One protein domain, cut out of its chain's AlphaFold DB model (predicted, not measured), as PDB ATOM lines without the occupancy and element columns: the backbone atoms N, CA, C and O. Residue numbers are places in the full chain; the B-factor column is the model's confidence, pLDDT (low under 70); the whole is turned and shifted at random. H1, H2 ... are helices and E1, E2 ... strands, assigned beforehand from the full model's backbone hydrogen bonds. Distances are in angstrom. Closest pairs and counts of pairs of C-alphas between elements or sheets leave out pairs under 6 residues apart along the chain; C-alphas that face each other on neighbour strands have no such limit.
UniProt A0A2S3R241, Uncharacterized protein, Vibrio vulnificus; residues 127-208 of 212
ATOM      1  N   HIS A 127     224.363 106.305 124.546       90.00
ATOM      2  CA  HIS A 127     223.753 107.142 125.573       90.00
ATOM      3  C   HIS A 127     223.397 106.290 126.787       90.00
ATOM      4  O   HIS A 127     223.004 105.138 126.617       90.00
ATOM      5  N   SER A 128     223.480 106.858 127.986       90.38
ATOM      6  CA  SER A 128     222.984 106.240 129.223       90.38
ATOM      7  C   SER A 128     221.461 106.036 129.202       90.38
ATOM      8  O   SER A 128     220.751 106.637 128.392       90.38
ATOM      9  N   PHE A 129     220.941 105.218 130.124       92.62
ATOM     10  CA  PHE A 129     219.499 104.992 130.273       92.62
ATOM     11  C   PHE A 129     218.734 106.312 130.439       92.62
ATOM     12  O   PHE A 129     217.778 106.578 129.715       92.62
ATOM     13  N   LEU A 130     219.207 107.176 131.346       91.19
ATOM     14  CA  LEU A 130     218.583 108.468 131.636       91.19
ATOM     15  C   LEU A 130     218.592 109.412 130.426       91.19
ATOM     16  O   LEU A 130     217.621 110.134 130.199       91.19
ATOM     17  N   GLU A 131     219.664 109.415 129.633       90.12
ATOM     18  CA  GLU A 131     219.733 110.212 128.405       90.12
ATOM     19  C   GLU A 131     218.751 109.699 127.349       90.12
ATOM     20  O   GLU A 131     217.999 110.494 126.786       90.12
ATOM     21  N   GLN A 132     218.697 108.384 127.117       91.44
ATOM     22  CA  GLN A 132     217.757 107.803 126.151       91.44
ATOM     23  C   GLN A 132     216.304 108.029 126.567       91.44
ATOM     24  O   GLN A 132     215.488 108.392 125.723       91.44
ATOM     25  N   MET A 133     215.997 107.918 127.861       91.62
ATOM     26  CA  MET A 133     214.683 108.237 128.416       91.62
ATOM     27  C   MET A 133     214.263 109.679 128.111       91.62
ATOM     28  O   MET A 133     213.132 109.914 127.693       91.62
ATOM     29  N   ARG A 134     215.174 110.650 128.255       89.06
ATOM     30  CA  ARG A 134     214.913 112.069 127.936       89.06
ATOM     31  C   ARG A 134     214.749 112.333 126.437       89.06
ATOM     32  O   ARG A 134     214.134 113.324 126.055       89.06
ATOM     33  N   MET A 135     215.343 111.495 125.590       90.06
ATOM     34  CA  MET A 135     215.317 111.632 124.130       90.06
ATOM     35  C   MET A 135     214.144 110.901 123.466       90.06
ATOM     36  O   MET A 135     213.930 111.084 122.264       90.06
ATOM     37  N   ALA A 136     213.451 110.039 124.207       92.06
ATOM     38  CA  ALA A 136     212.424 109.154 123.688       92.06
ATOM     39  C   ALA A 136     211.050 109.827 123.611       92.06
ATOM     40  O   ALA A 136     210.638 110.550 124.511       92.06
ATOM     41  N   ASP A 137     210.315 109.511 122.548       90.81
ATOM     42  CA  ASP A 137     208.902 109.865 122.373       90.81
ATOM     43  C   ASP A 137     207.978 108.690 122.727       90.81
ATOM     44  O   ASP A 137     206.777 108.863 122.909       90.81
ATOM     45  N   ALA A 138     208.520 107.471 122.774       91.81
ATOM     46  CA  ALA A 138     207.809 106.259 123.157       91.81
ATOM     47  C   ALA A 138     208.775 105.225 123.752       91.81
ATOM     48  O   ALA A 138     209.980 105.250 123.484       91.81
ATOM     49  N   VAL A 139     208.224 104.282 124.509       93.69
ATOM     50  CA  VAL A 139     208.957 103.171 125.124       93.69
ATOM     51  C   VAL A 139     208.274 101.841 124.832       93.69
ATOM     52  O   VAL A 139     207.065 101.784 124.639       93.69
ATOM     53  N   GLU A 140     209.043 100.763 124.802       93.69
ATOM     54  CA  GLU A 140     208.536  99.391 124.884       93.69
ATOM     55  C   GLU A 140     209.017  98.806 126.208       93.69
ATOM     56  O   GLU A 140     210.218  98.846 126.473       93.69
ATOM     57  N   ILE A 141     208.090  98.318 127.031       94.19
ATOM     58  CA  ILE A 141     208.359  97.729 128.347       94.19
ATOM     59  C   ILE A 141     207.777  96.317 128.347       94.19
ATOM     60  O   ILE A 141     206.568  96.157 128.173       94.19
ATOM     61  N   ASP A 142     208.631  95.305 128.491       91.62
ATOM     62  CA  ASP A 142     208.250  93.882 128.472       91.62
ATOM     63  C   ASP A 142     207.352  93.529 127.273       91.62
ATOM     64  O   ASP A 142     206.246  93.012 127.421       91.62
ATOM     65  N   ASP A 143     207.813  93.897 126.073       89.56
ATOM     66  CA  ASP A 143     207.116  93.747 124.786       89.56
ATOM     67  C   ASP A 143     205.816  94.567 124.637       89.56
ATOM     68  O   ASP A 143     205.098  94.438 123.640       89.56
ATOM     69  N   ASN A 144     205.520  95.472 125.576       90.38
ATOM     70  CA  ASN A 144     204.364  96.357 125.505       90.38
ATOM     71  C   ASN A 144     204.745  97.787 125.110       90.38
ATOM     72  O   ASN A 144     205.506  98.465 125.799       90.38
ATOM     73  N   PHE A 145     204.168  98.285 124.016       90.88
ATOM     74  CA  PHE A 145     204.482  99.613 123.488       90.88
ATOM     75  C   PHE A 145     203.647 100.725 124.145       90.88
ATOM     76  O   PHE A 145     202.422 100.769 124.001       90.88
ATOM     77  N   VAL A 146     204.316 101.684 124.786       90.38
ATOM     78  CA  VAL A 146     203.720 102.836 125.473       90.38
ATOM     79  C   VAL A 146     204.132 104.141 124.790       90.38
ATOM     80  O   VAL A 146     205.309 104.482 124.693       90.38
ATOM     81  N   ARG A 147     203.141 104.907 124.319       84.38
ATOM     82  CA  ARG A 147     203.359 106.202 123.636       84.38
ATOM     83  C   ARG A 147     203.440 107.407 124.565       84.38
ATOM     84  O   ARG A 147     203.900 108.453 124.137       84.38
ATOM     85  N   HIS A 148     202.919 107.292 125.779       83.94
ATOM     86  CA  HIS A 148     202.875 108.396 126.727       83.94
ATOM     87  C   HIS A 148     203.432 107.896 128.051       83.94
ATOM     88  O   HIS A 148     202.840 107.029 128.687       83.94
ATOM     89  N   PHE A 149     204.583 108.430 128.427       88.88
ATOM     90  CA  PHE A 149     205.223 108.188 129.707       88.88
ATOM     91  C   PHE A 149     205.704 109.533 130.250       88.88
ATOM     92  O   PHE A 149     206.047 110.440 129.489       88.88
ATOM     93  N   ASN A 150     205.667 109.682 131.565       87.06
ATOM     94  CA  ASN A 150     206.134 110.872 132.250       87.06
ATOM     95  C   ASN A 150     207.597 110.679 132.625       87.06
ATOM     96  O   ASN A 150     207.982 109.615 133.110       87.06
ATOM     97  N   VAL A 151     208.388 111.728 132.419       87.12
ATOM     98  CA  VAL A 151     209.788 111.787 132.835       87.12
ATOM     99  C   VAL A 151     209.934 112.899 133.860       87.12
ATOM    100  O   VAL A 151     209.634 114.060 133.568       87.12
ATOM    101  N   THR A 152     210.403 112.553 135.052       83.12
ATOM    102  CA  THR A 152     210.706 113.537 136.097       83.12
ATOM    103  C   THR A 152     212.086 114.134 135.834       83.12
ATOM    104  O   THR A 152     213.033 113.411 135.511       83.12
ATOM    105  N   SER A 153     212.222 115.463 135.947       73.25
ATOM    106  CA  SER A 153     213.542 116.091 135.823       73.25
ATOM    107  C   SER A 153     214.456 115.611 136.947       73.25
ATOM    108  O   SER A 153     214.050 115.510 138.101       73.25
ATOM    109  N   VAL A 154     215.706 115.343 136.586       68.62
ATOM    110  CA  VAL A 154     216.722 114.748 137.463       68.62
ATOM    111  C   VAL A 154     217.712 115.815 137.962       68.62
ATOM    112  O   VAL A 154     218.782 115.485 138.460       68.62
ATOM    113  N   ASP A 155     217.392 117.099 137.768       68.19
ATOM    114  CA  ASP A 155     218.321 118.212 138.006       68.19
ATOM    115  C   ASP A 155     218.491 118.558 139.504       68.19
ATOM    116  O   ASP A 155     219.475 119.201 139.863       68.19
ATOM    117  N   ASP A 156     217.604 118.066 140.382       59.09
ATOM    118  CA  ASP A 156     217.655 118.257 141.842       59.09
ATOM    119  C   ASP A 156     217.868 116.917 142.578       59.09
ATOM    120  O   ASP A 156     216.927 116.276 143.046       59.09
ATOM    121  N   TYR A 157     219.133 116.496 142.689       55.09
ATOM    122  CA  TYR A 157     219.561 115.207 143.263       55.09
ATOM    123  C   TYR A 157     219.070 114.954 144.702       55.09
ATOM    124  O   TYR A 157     218.786 113.819 145.079       55.09
ATOM    125  N   ASP A 158     218.933 116.013 145.506       57.09
ATOM    126  CA  ASP A 158     218.701 115.924 146.955       57.09
ATOM    127  C   ASP A 158     217.303 115.386 147.348       57.09
ATOM    128  O   ASP A 158     217.079 115.088 148.520       57.09
ATOM    129  N   ASN A 159     216.369 115.224 146.396       58.88
ATOM    130  CA  ASN A 159     214.989 114.760 146.642       58.88
ATOM    131  C   ASN A 159     214.578 113.494 145.855       58.88
ATOM    132  O   ASN A 159     213.400 113.132 145.870       58.88
ATOM    133  N   LEU A 160     215.505 112.821 145.162       62.69
ATOM    134  CA  LEU A 160     215.165 111.766 144.190       62.69
ATOM    135  C   LEU A 160     215.201 110.328 144.724       62.69
ATOM    136  O   LEU A 160     214.698 109.441 144.041       62.69
ATOM    137  N   ASN A 161     215.732 110.091 145.929       60.28
ATOM    138  CA  ASN A 161     216.003 108.735 146.438       60.28
ATOM    139  C   ASN A 161     214.769 107.824 146.622       60.28
ATOM    140  O   ASN A 161     214.945 106.650 146.901       60.28
ATOM    141  N   ASP A 162     213.546 108.317 146.413       64.44
ATOM    142  CA  ASP A 162     212.322 107.498 146.379       64.44
ATOM    143  C   ASP A 162     211.361 107.911 145.240       64.44
ATOM    144  O   ASP A 162     210.202 107.490 145.207       64.44
ATOM    145  N   GLN A 163     211.794 108.777 144.315       73.06
ATOM    146  CA  GLN A 163     210.922 109.301 143.262       73.06
ATOM    147  C   GLN A 163     211.044 108.501 141.968       73.06
ATOM    148  O   GLN A 163     212.139 108.160 141.512       73.06
ATOM    149  N   ALA A 164     209.890 108.247 141.350       81.69
ATOM    150  CA  ALA A 164     209.819 107.716 140.001       81.69
ATOM    151  C   ALA A 164     210.409 108.737 139.019       81.69
ATOM    152  O   ALA A 164     209.948 109.879 138.920       81.69
ATOM    153  N   VAL A 165     211.437 108.321 138.283       88.19
ATOM    154  CA  VAL A 165     212.011 109.101 137.178       88.19
ATOM    155  C   VAL A 165     211.347 108.787 135.849       88.19
ATOM    156  O   VAL A 165     211.388 109.619 134.944       88.19
ATOM    157  N   MET A 166     210.688 107.631 135.767       91.31
ATOM    158  CA  MET A 166     209.813 107.255 134.667       91.31
ATOM    159  C   MET A 166     208.514 106.680 135.221       91.31
ATOM    160  O   MET A 166     208.542 105.781 136.061       91.31
ATOM    161  N   GLU A 167     207.385 107.139 134.694       92.06
ATOM    162  CA  GLU A 167     206.084 106.512 134.917       92.06
ATOM    163  C   GLU A 167     205.394 106.295 133.577       92.06
ATOM    164  O   GLU A 167     205.255 107.222 132.780       92.06
ATOM    165  N   ALA A 168     204.953 105.072 133.319       91.38
ATOM    166  CA  ALA A 168     204.283 104.705 132.084       91.38
ATOM    167  C   ALA A 168     203.015 103.919 132.415       91.38
ATOM    168  O   ALA A 168     203.025 103.019 133.249       91.38
ATOM    169  N   GLU A 169     201.916 104.243 131.744       89.62
ATOM    170  CA  GLU A 169     200.647 103.550 131.924       89.62
ATOM    171  C   GLU A 169     200.076 103.164 130.567       89.62
ATOM    172  O   GLU A 169     200.108 103.939 129.606       89.62
ATOM    173  N   MET A 170     199.518 101.961 130.490       88.75
ATOM    174  CA  MET A 170     198.769 101.524 129.325       88.75
ATOM    175  C   MET A 170     197.643 100.567 129.689       88.75
ATOM    176  O   MET A 170     197.629  99.953 130.754       88.75
ATOM    177  N   VAL A 171     196.727 100.402 128.743       84.88
ATOM    178  CA  VAL A 171     195.681  99.385 128.784       84.88
ATOM    179  C   VAL A 171     195.939  98.422 127.633       84.88
ATOM    180  O   VAL A 171     196.064  98.859 126.487       84.88
ATOM    181  N   ASP A 172     196.078  97.135 127.940       83.81
ATOM    182  CA  ASP A 172     196.323  96.103 126.933       83.81
ATOM    183  C   ASP A 172     195.040  95.683 126.185       83.81
ATOM    184  O   ASP A 172     193.951  96.230 126.389       83.81
ATOM    185  N   GLY A 173     195.174  94.715 125.272       81.81
ATOM    186  CA  GLY A 173     194.054  94.201 124.478       81.81
ATOM    187  C   GLY A 173     192.956  93.516 125.301       81.81
ATOM    188  O   GLY A 173     191.821  93.439 124.832       81.81
ATOM    189  N   ASP A 174     193.272  93.087 126.524       88.75
ATOM    190  CA  ASP A 174     192.342  92.459 127.467       88.75
ATOM    191  C   ASP A 174     191.728  93.479 128.443       88.75
ATOM    192  O   ASP A 174     191.056  93.109 129.409       88.75
ATOM    193  N   TYR A 175     191.919  94.776 128.179       84.81
ATOM    194  CA  TYR A 175     191.484  95.886 129.026       84.81
ATOM    195  C   TYR A 175     192.123  95.898 130.421       84.81
ATOM    196  O   TYR A 175     191.595  96.535 131.339       84.81
ATOM    197  N   LYS A 176     193.264  95.229 130.603       88.00
ATOM    198  CA  LYS A 176     194.016  95.289 131.852       88.00
ATOM    199  C   LYS A 176     194.928  96.511 131.832       88.00
ATOM    200  O   LYS A 176     195.693  96.741 130.897       88.00
ATOM    201  N   GLN A 177     194.827  97.300 132.896       88.19
ATOM    202  CA  GLN A 177     195.712  98.427 133.152       88.19
ATOM    203  C   GLN A 177     197.059  97.896 133.657       88.19
ATOM    204  O   GLN A 177     197.110  97.165 134.650       88.19
ATOM    205  N   ASN A 178     198.136  98.260 132.971       87.62
ATOM    206  CA  ASN A 178     199.505  97.983 133.380       87.62
ATOM    207  C   ASN A 178     200.188  99.326 133.666       87.62
ATOM    208  O   ASN A 178     200.174 100.231 132.829       87.62
ATOM    209  N   VAL A 179     200.743  99.446 134.871       90.44
ATOM    210  CA  VAL A 179     201.453 100.635 135.350       90.44
ATOM    211  C   VAL A 179     202.898 100.230 135.586       90.44
ATOM    212  O   VAL A 179     203.160  99.274 136.313       90.44
ATOM    213  N   TYR A 180     203.813 100.968 134.976       92.69
ATOM    214  CA  TYR A 180     205.249 100.795 135.110       92.69
ATOM    215  C   TYR A 180     205.828 102.036 135.775       92.69
ATOM    216  O   TYR A 180     205.481 103.165 135.421       92.69
ATOM    217  N   SER A 181     206.725 101.822 136.725       92.62
ATOM    218  CA  SER A 181     207.447 102.885 137.409       92.62
ATOM    219  C   SER A 181     208.903 102.472 137.514       92.62
ATOM    220  O   SER A 181     209.188 101.320 137.830       92.62
ATOM    221  N   VAL A 182     209.800 103.401 137.204       92.25
ATOM    222  CA  VAL A 182     211.239 103.244 137.415       92.25
ATOM    223  C   VAL A 182     211.672 104.354 138.346       92.25
ATOM    224  O   VAL A 182     211.495 105.536 138.028       92.25
ATOM    225  N   ASN A 183     212.237 103.986 139.489       90.69
ATOM    226  CA  ASN A 183     212.809 104.952 140.418       90.69
ATOM    227  C   ASN A 183     214.244 105.338 140.024       90.69
ATOM    228  O   ASN A 183     214.855 104.753 139.125       90.69
ATOM    229  N   TYR A 184     214.771 106.375 140.671       87.62
ATOM    230  CA  TYR A 184     216.101 106.886 140.353       87.62
ATOM    231  C   TYR A 184     217.214 105.847 140.566       87.62
ATOM    232  O   TYR A 184     218.072 105.691 139.696       87.62
ATOM    233  N   ASP A 185     217.175 105.099 141.668       88.19
ATOM    234  CA  ASP A 185     218.180 104.079 141.979       88.19
ATOM    235  C   ASP A 185     218.178 102.946 140.944       88.19
ATOM    236  O   ASP A 185     219.235 102.513 140.483       88.19
ATOM    237  N   GLU A 186     217.005 102.489 140.516       92.06
ATOM    238  CA  GLU A 186     216.850 101.501 139.449       92.06
ATOM    239  C   GLU A 186     217.397 102.030 138.123       92.06
ATOM    240  O   GLU A 186     218.151 101.330 137.448       92.06
ATOM    241  N   ALA A 187     217.082 103.278 137.770       90.69
ATOM    242  CA  ALA A 187     217.593 103.918 136.563       90.69
ATOM    243  C   ALA A 187     219.122 104.087 136.583       90.69
ATOM    244  O   ALA A 187     219.768 103.965 135.541       90.69
ATOM    245  N   MET A 188     219.713 104.346 137.753       88.31
ATOM    246  CA  MET A 188     221.164 104.455 137.930       88.31
ATOM    247  C   MET A 188     221.878 103.104 137.878       88.31
ATOM    248  O   MET A 188     223.025 103.035 137.438       88.31
ATOM    249  N   ASN A 189     221.202 102.035 138.296       91.12
ATOM    250  CA  ASN A 189     221.706 100.665 138.218       91.12
ATOM    251  C   ASN A 189     221.298  99.946 136.920       91.12
ATOM    252  O   ASN A 189     221.594  98.760 136.750       91.12
ATOM    253  N   ALA A 190     220.641 100.653 135.997       93.94
ATOM    254  CA  ALA A 190     220.244 100.124 134.706       93.94
ATOM    255  C   ALA A 190     221.467  99.652 133.913       93.94
ATOM    256  O   ALA A 190     222.453 100.378 133.759       93.94
ATOM    257  N   TYR A 191     221.382  98.456 133.337       93.75
ATOM    258  CA  TYR A 191     222.415  97.945 132.442       93.75
ATOM    259  C   TYR A 191     221.821  97.588 131.087       93.75
ATOM    260  O   TYR A 191     220.674  97.168 130.967       93.75
ATOM    261  N   TYR A 192     222.613  97.763 130.036       92.94
ATOM    262  CA  TYR A 192     222.180  97.424 128.691       92.94
ATOM    263  C   TYR A 192     222.491  95.961 128.389       92.94
ATOM    264  O   TYR A 192     223.653  95.547 128.420       92.94
ATOM    265  N   ASN A 193     221.460  95.181 128.076       92.25
ATOM    266  CA  ASN A 193     221.607  93.817 127.598       92.25
ATOM    267  C   ASN A 193     221.677  93.828 126.065       92.25
ATOM    268  O   ASN A 193     220.666  93.984 125.378       92.25
ATOM    269  N   ALA A 194     222.884  93.639 125.530       88.00
ATOM    270  CA  ALA A 194     223.135  93.663 124.092       88.00
ATOM    271  C   ALA A 194     222.412  92.543 123.323       88.00
ATOM    272  O   ALA A 194     222.009  92.771 122.186       88.00
ATOM    273  N   GLN A 195     222.190  91.375 123.937       88.62
ATOM    274  CA  GLN A 195     221.470  90.263 123.300       88.62
ATOM    275  C   GLN A 195     219.987  90.593 123.100       88.62
ATOM    276  O   GLN A 195     219.402  90.232 122.082       88.62
ATOM    277  N   LEU A 196     219.388  91.299 124.062       89.31
ATOM    278  CA  LEU A 196     217.989  91.735 123.997       89.31
ATOM    279  C   LEU A 196     217.813  93.073 123.264       89.31
ATOM    280  O   LEU A 196     216.690  93.452 122.923       89.31
ATOM    281  N   GLY A 197     218.904  93.810 123.046       90.12
ATOM    282  CA  GLY A 197     218.866  95.168 122.505       90.12
ATOM    283  C   GLY A 197     218.079  96.139 123.393       90.12
ATOM    284  O   GLY A 197     217.421  97.049 122.880       90.12
ATOM    285  N   ALA A 198     218.087  95.906 124.709       93.69
ATOM    286  CA  ALA A 198     217.219  96.568 125.678       93.69
ATOM    287  C   ALA A 198     217.954  96.886 126.982       93.69
ATOM    288  O   ALA A 198     218.881  96.182 127.390       93.69
ATOM    289  N   TRP A 199     217.499  97.930 127.665       96.00
ATOM    290  CA  TRP A 199     217.890  98.216 129.039       96.00
ATOM    291  C   TRP A 199     217.182  97.274 129.997       96.00
ATOM    292  O   TRP A 199     216.004  96.981 129.825       96.00
ATOM    293  N   GLN A 200     217.909  96.808 130.999       96.62
ATOM    294  CA  GLN A 200     217.393  96.011 132.099       96.62
ATOM    295  C   GLN A 200     217.389  96.883 133.348       96.62
ATOM    296  O   GLN A 200     218.434  97.415 133.737       96.62
ATOM    297  N   VAL A 201     216.206  97.056 133.934       94.88
ATOM    298  CA  VAL A 201     215.951  97.974 135.046       94.88
ATOM    299  C   VAL A 201     215.082  97.259 136.071       94.88
ATOM    300  O   VAL A 201     213.882  97.093 135.864       94.88
ATOM    301  N   GLY A 202     215.695  96.773 137.150       90.19
ATOM    302  CA  GLY A 202     215.019  95.842 138.053       90.19
ATOM    303  C   GLY A 202     214.583  94.583 137.295       90.19
ATOM    304  O   GLY A 202     215.424  93.864 136.756       90.19
ATOM    305  N   GLU A 203     213.273  94.340 137.236       90.62
ATOM    306  CA  GLU A 203     212.665  93.228 136.486       90.62
ATOM    307  C   GLU A 203     212.217  93.619 135.063       90.62
ATOM    308  O   GLU A 203     211.795  92.750 134.305       90.62
ATOM    309  N   LEU A 204     212.317  94.901 134.689       94.62
ATOM    310  CA  LEU A 204     211.784  95.432 133.434       94.62
ATOM    311  C   LEU A 204     212.814  95.398 132.301       94.62
ATOM    312  O   LEU A 204     213.974  95.789 132.475       94.62
ATOM    313  N   SER A 205     212.349  95.046 131.102       95.94
ATOM    314  CA  SER A 205     213.089  95.172 129.847       95.94
ATOM    315  C   SER A 205     212.563  96.351 129.027       95.94
ATOM    316  O   SER A 205     211.442  96.309 128.524       95.94
ATOM    317  N   ILE A 206     213.383  97.396 128.861       95.69
ATOM    318  CA  ILE A 206     212.967  98.690 128.300       95.69
ATOM    319  C   ILE A 206     213.723  99.016 127.004       95.69
ATOM    320  O   ILE A 206     214.958  99.005 126.960       95.69
ATOM    321  N   LYS A 207     212.993  99.381 125.943       94.81
ATOM    322  CA  LYS A 207     213.548  99.942 124.694       94.81
ATOM    323  C   LYS A 207     212.988 101.336 124.428       94.81
ATOM    324  O   LYS A 207     211.794 101.565 124.602       94.81
ATOM    325  N   PHE A 208     213.836 102.247 123.955       93.88
ATOM    326  CA  PHE A 208     213.466 103.638 123.697       93.88
ATOM    327  C   PHE A 208     213.301 103.923 122.202       93.88
ATOM    328  O   PHE A 208     214.081 103.471 121.357       93.88
TER     329      PHE A 208
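What this domain is: This is residues 127 to 208 of the 212 residues of an uncharacterized protein of Vibrio vulnificus (UniProt A0A2S3R241). Two antiparallel sheets lie partly face to face with their strands crossed: a twisted five-stranded sheet, E2 E1 E8 E7 E6, and a three-stranded sheet, E3 E4 E5, whose long E4-E5 hairpin runs along the longest axis. The short helix H1 packs over E8, and H2, directly after E5, lies where the chain returns to the larger sheet. The printed part has 82 residues, with two named helices and eight named strands in the order H1 E1 E2 E3 E4 E5 H2 E6 E7 E8; the class is mixed, helices and strands. It is compact, with a radius of gyration of the C-alphas of 12.5 A and spans of 40 by 28 by 22 A.

How they stand to each other: The larger sheet runs E2 (residues 144 to 146), E1 (138 to 141), E8 (204 to 208), E7 (198 to 201), E6 (191 to 193), and is only just strongly twisted, with C-alphas up to 4.3 A off its best plane. N 139 and O 146 join E1 to E2 within hydrogen-bond range at 2.9 A; N 140 and O 207, 2.9 A, join E1 to E8. N 199 and O 206, 2.8 A, join E7 to E8; N 200 and O 191, 2.8 A, join E7 to E6. E6 E7 E8 form a meander, each strand the antiparallel neighbour of the one before, as do E3 (149 to 151), E4 (164 to 171) and E5 (177 to 183). There N 150 and O 167 are 2.8 A apart, and N 168 and O 180 2.9 A. The two sheets form a sandwich, two sheets face to face, with strands at 87 degrees and facing parts 9.8 A centre to centre. H1 (129 to 135) is on the larger sheet over E8, at a height over the sheet of 9.5 A, slantwise to the strands at 38 degrees on the local plane. H1 touches H2 (184 to 188); their closest C-alphas, of Phe 129 and Ala 187, are 6.7 A apart. H2 only grazes both sheets. In H1 and H2 every O i to N i+4 pair is within hydrogen-bond range.

Where its parts are: H1 begins at C-alpha 129, (219.499, 104.992, 130.273), and is 10.0 A long. E4 is 19.9 A, from C-alpha 164 at (209.819, 107.716, 140.001), and E5 19.7 A. E8, 12.8 A, ends at C-alpha 208, (213.466, 103.638, 123.697).

The domain as a whole: The C-alphas farthest apart, of Asp 158 and Asp 174, are 40.3 A apart. The printed part has no cut. The link E3 to E4, 12 residues, is long; the other links are tight. Mean pLDDT of the printed part is 86.8; residues 154 to 162 are under 70.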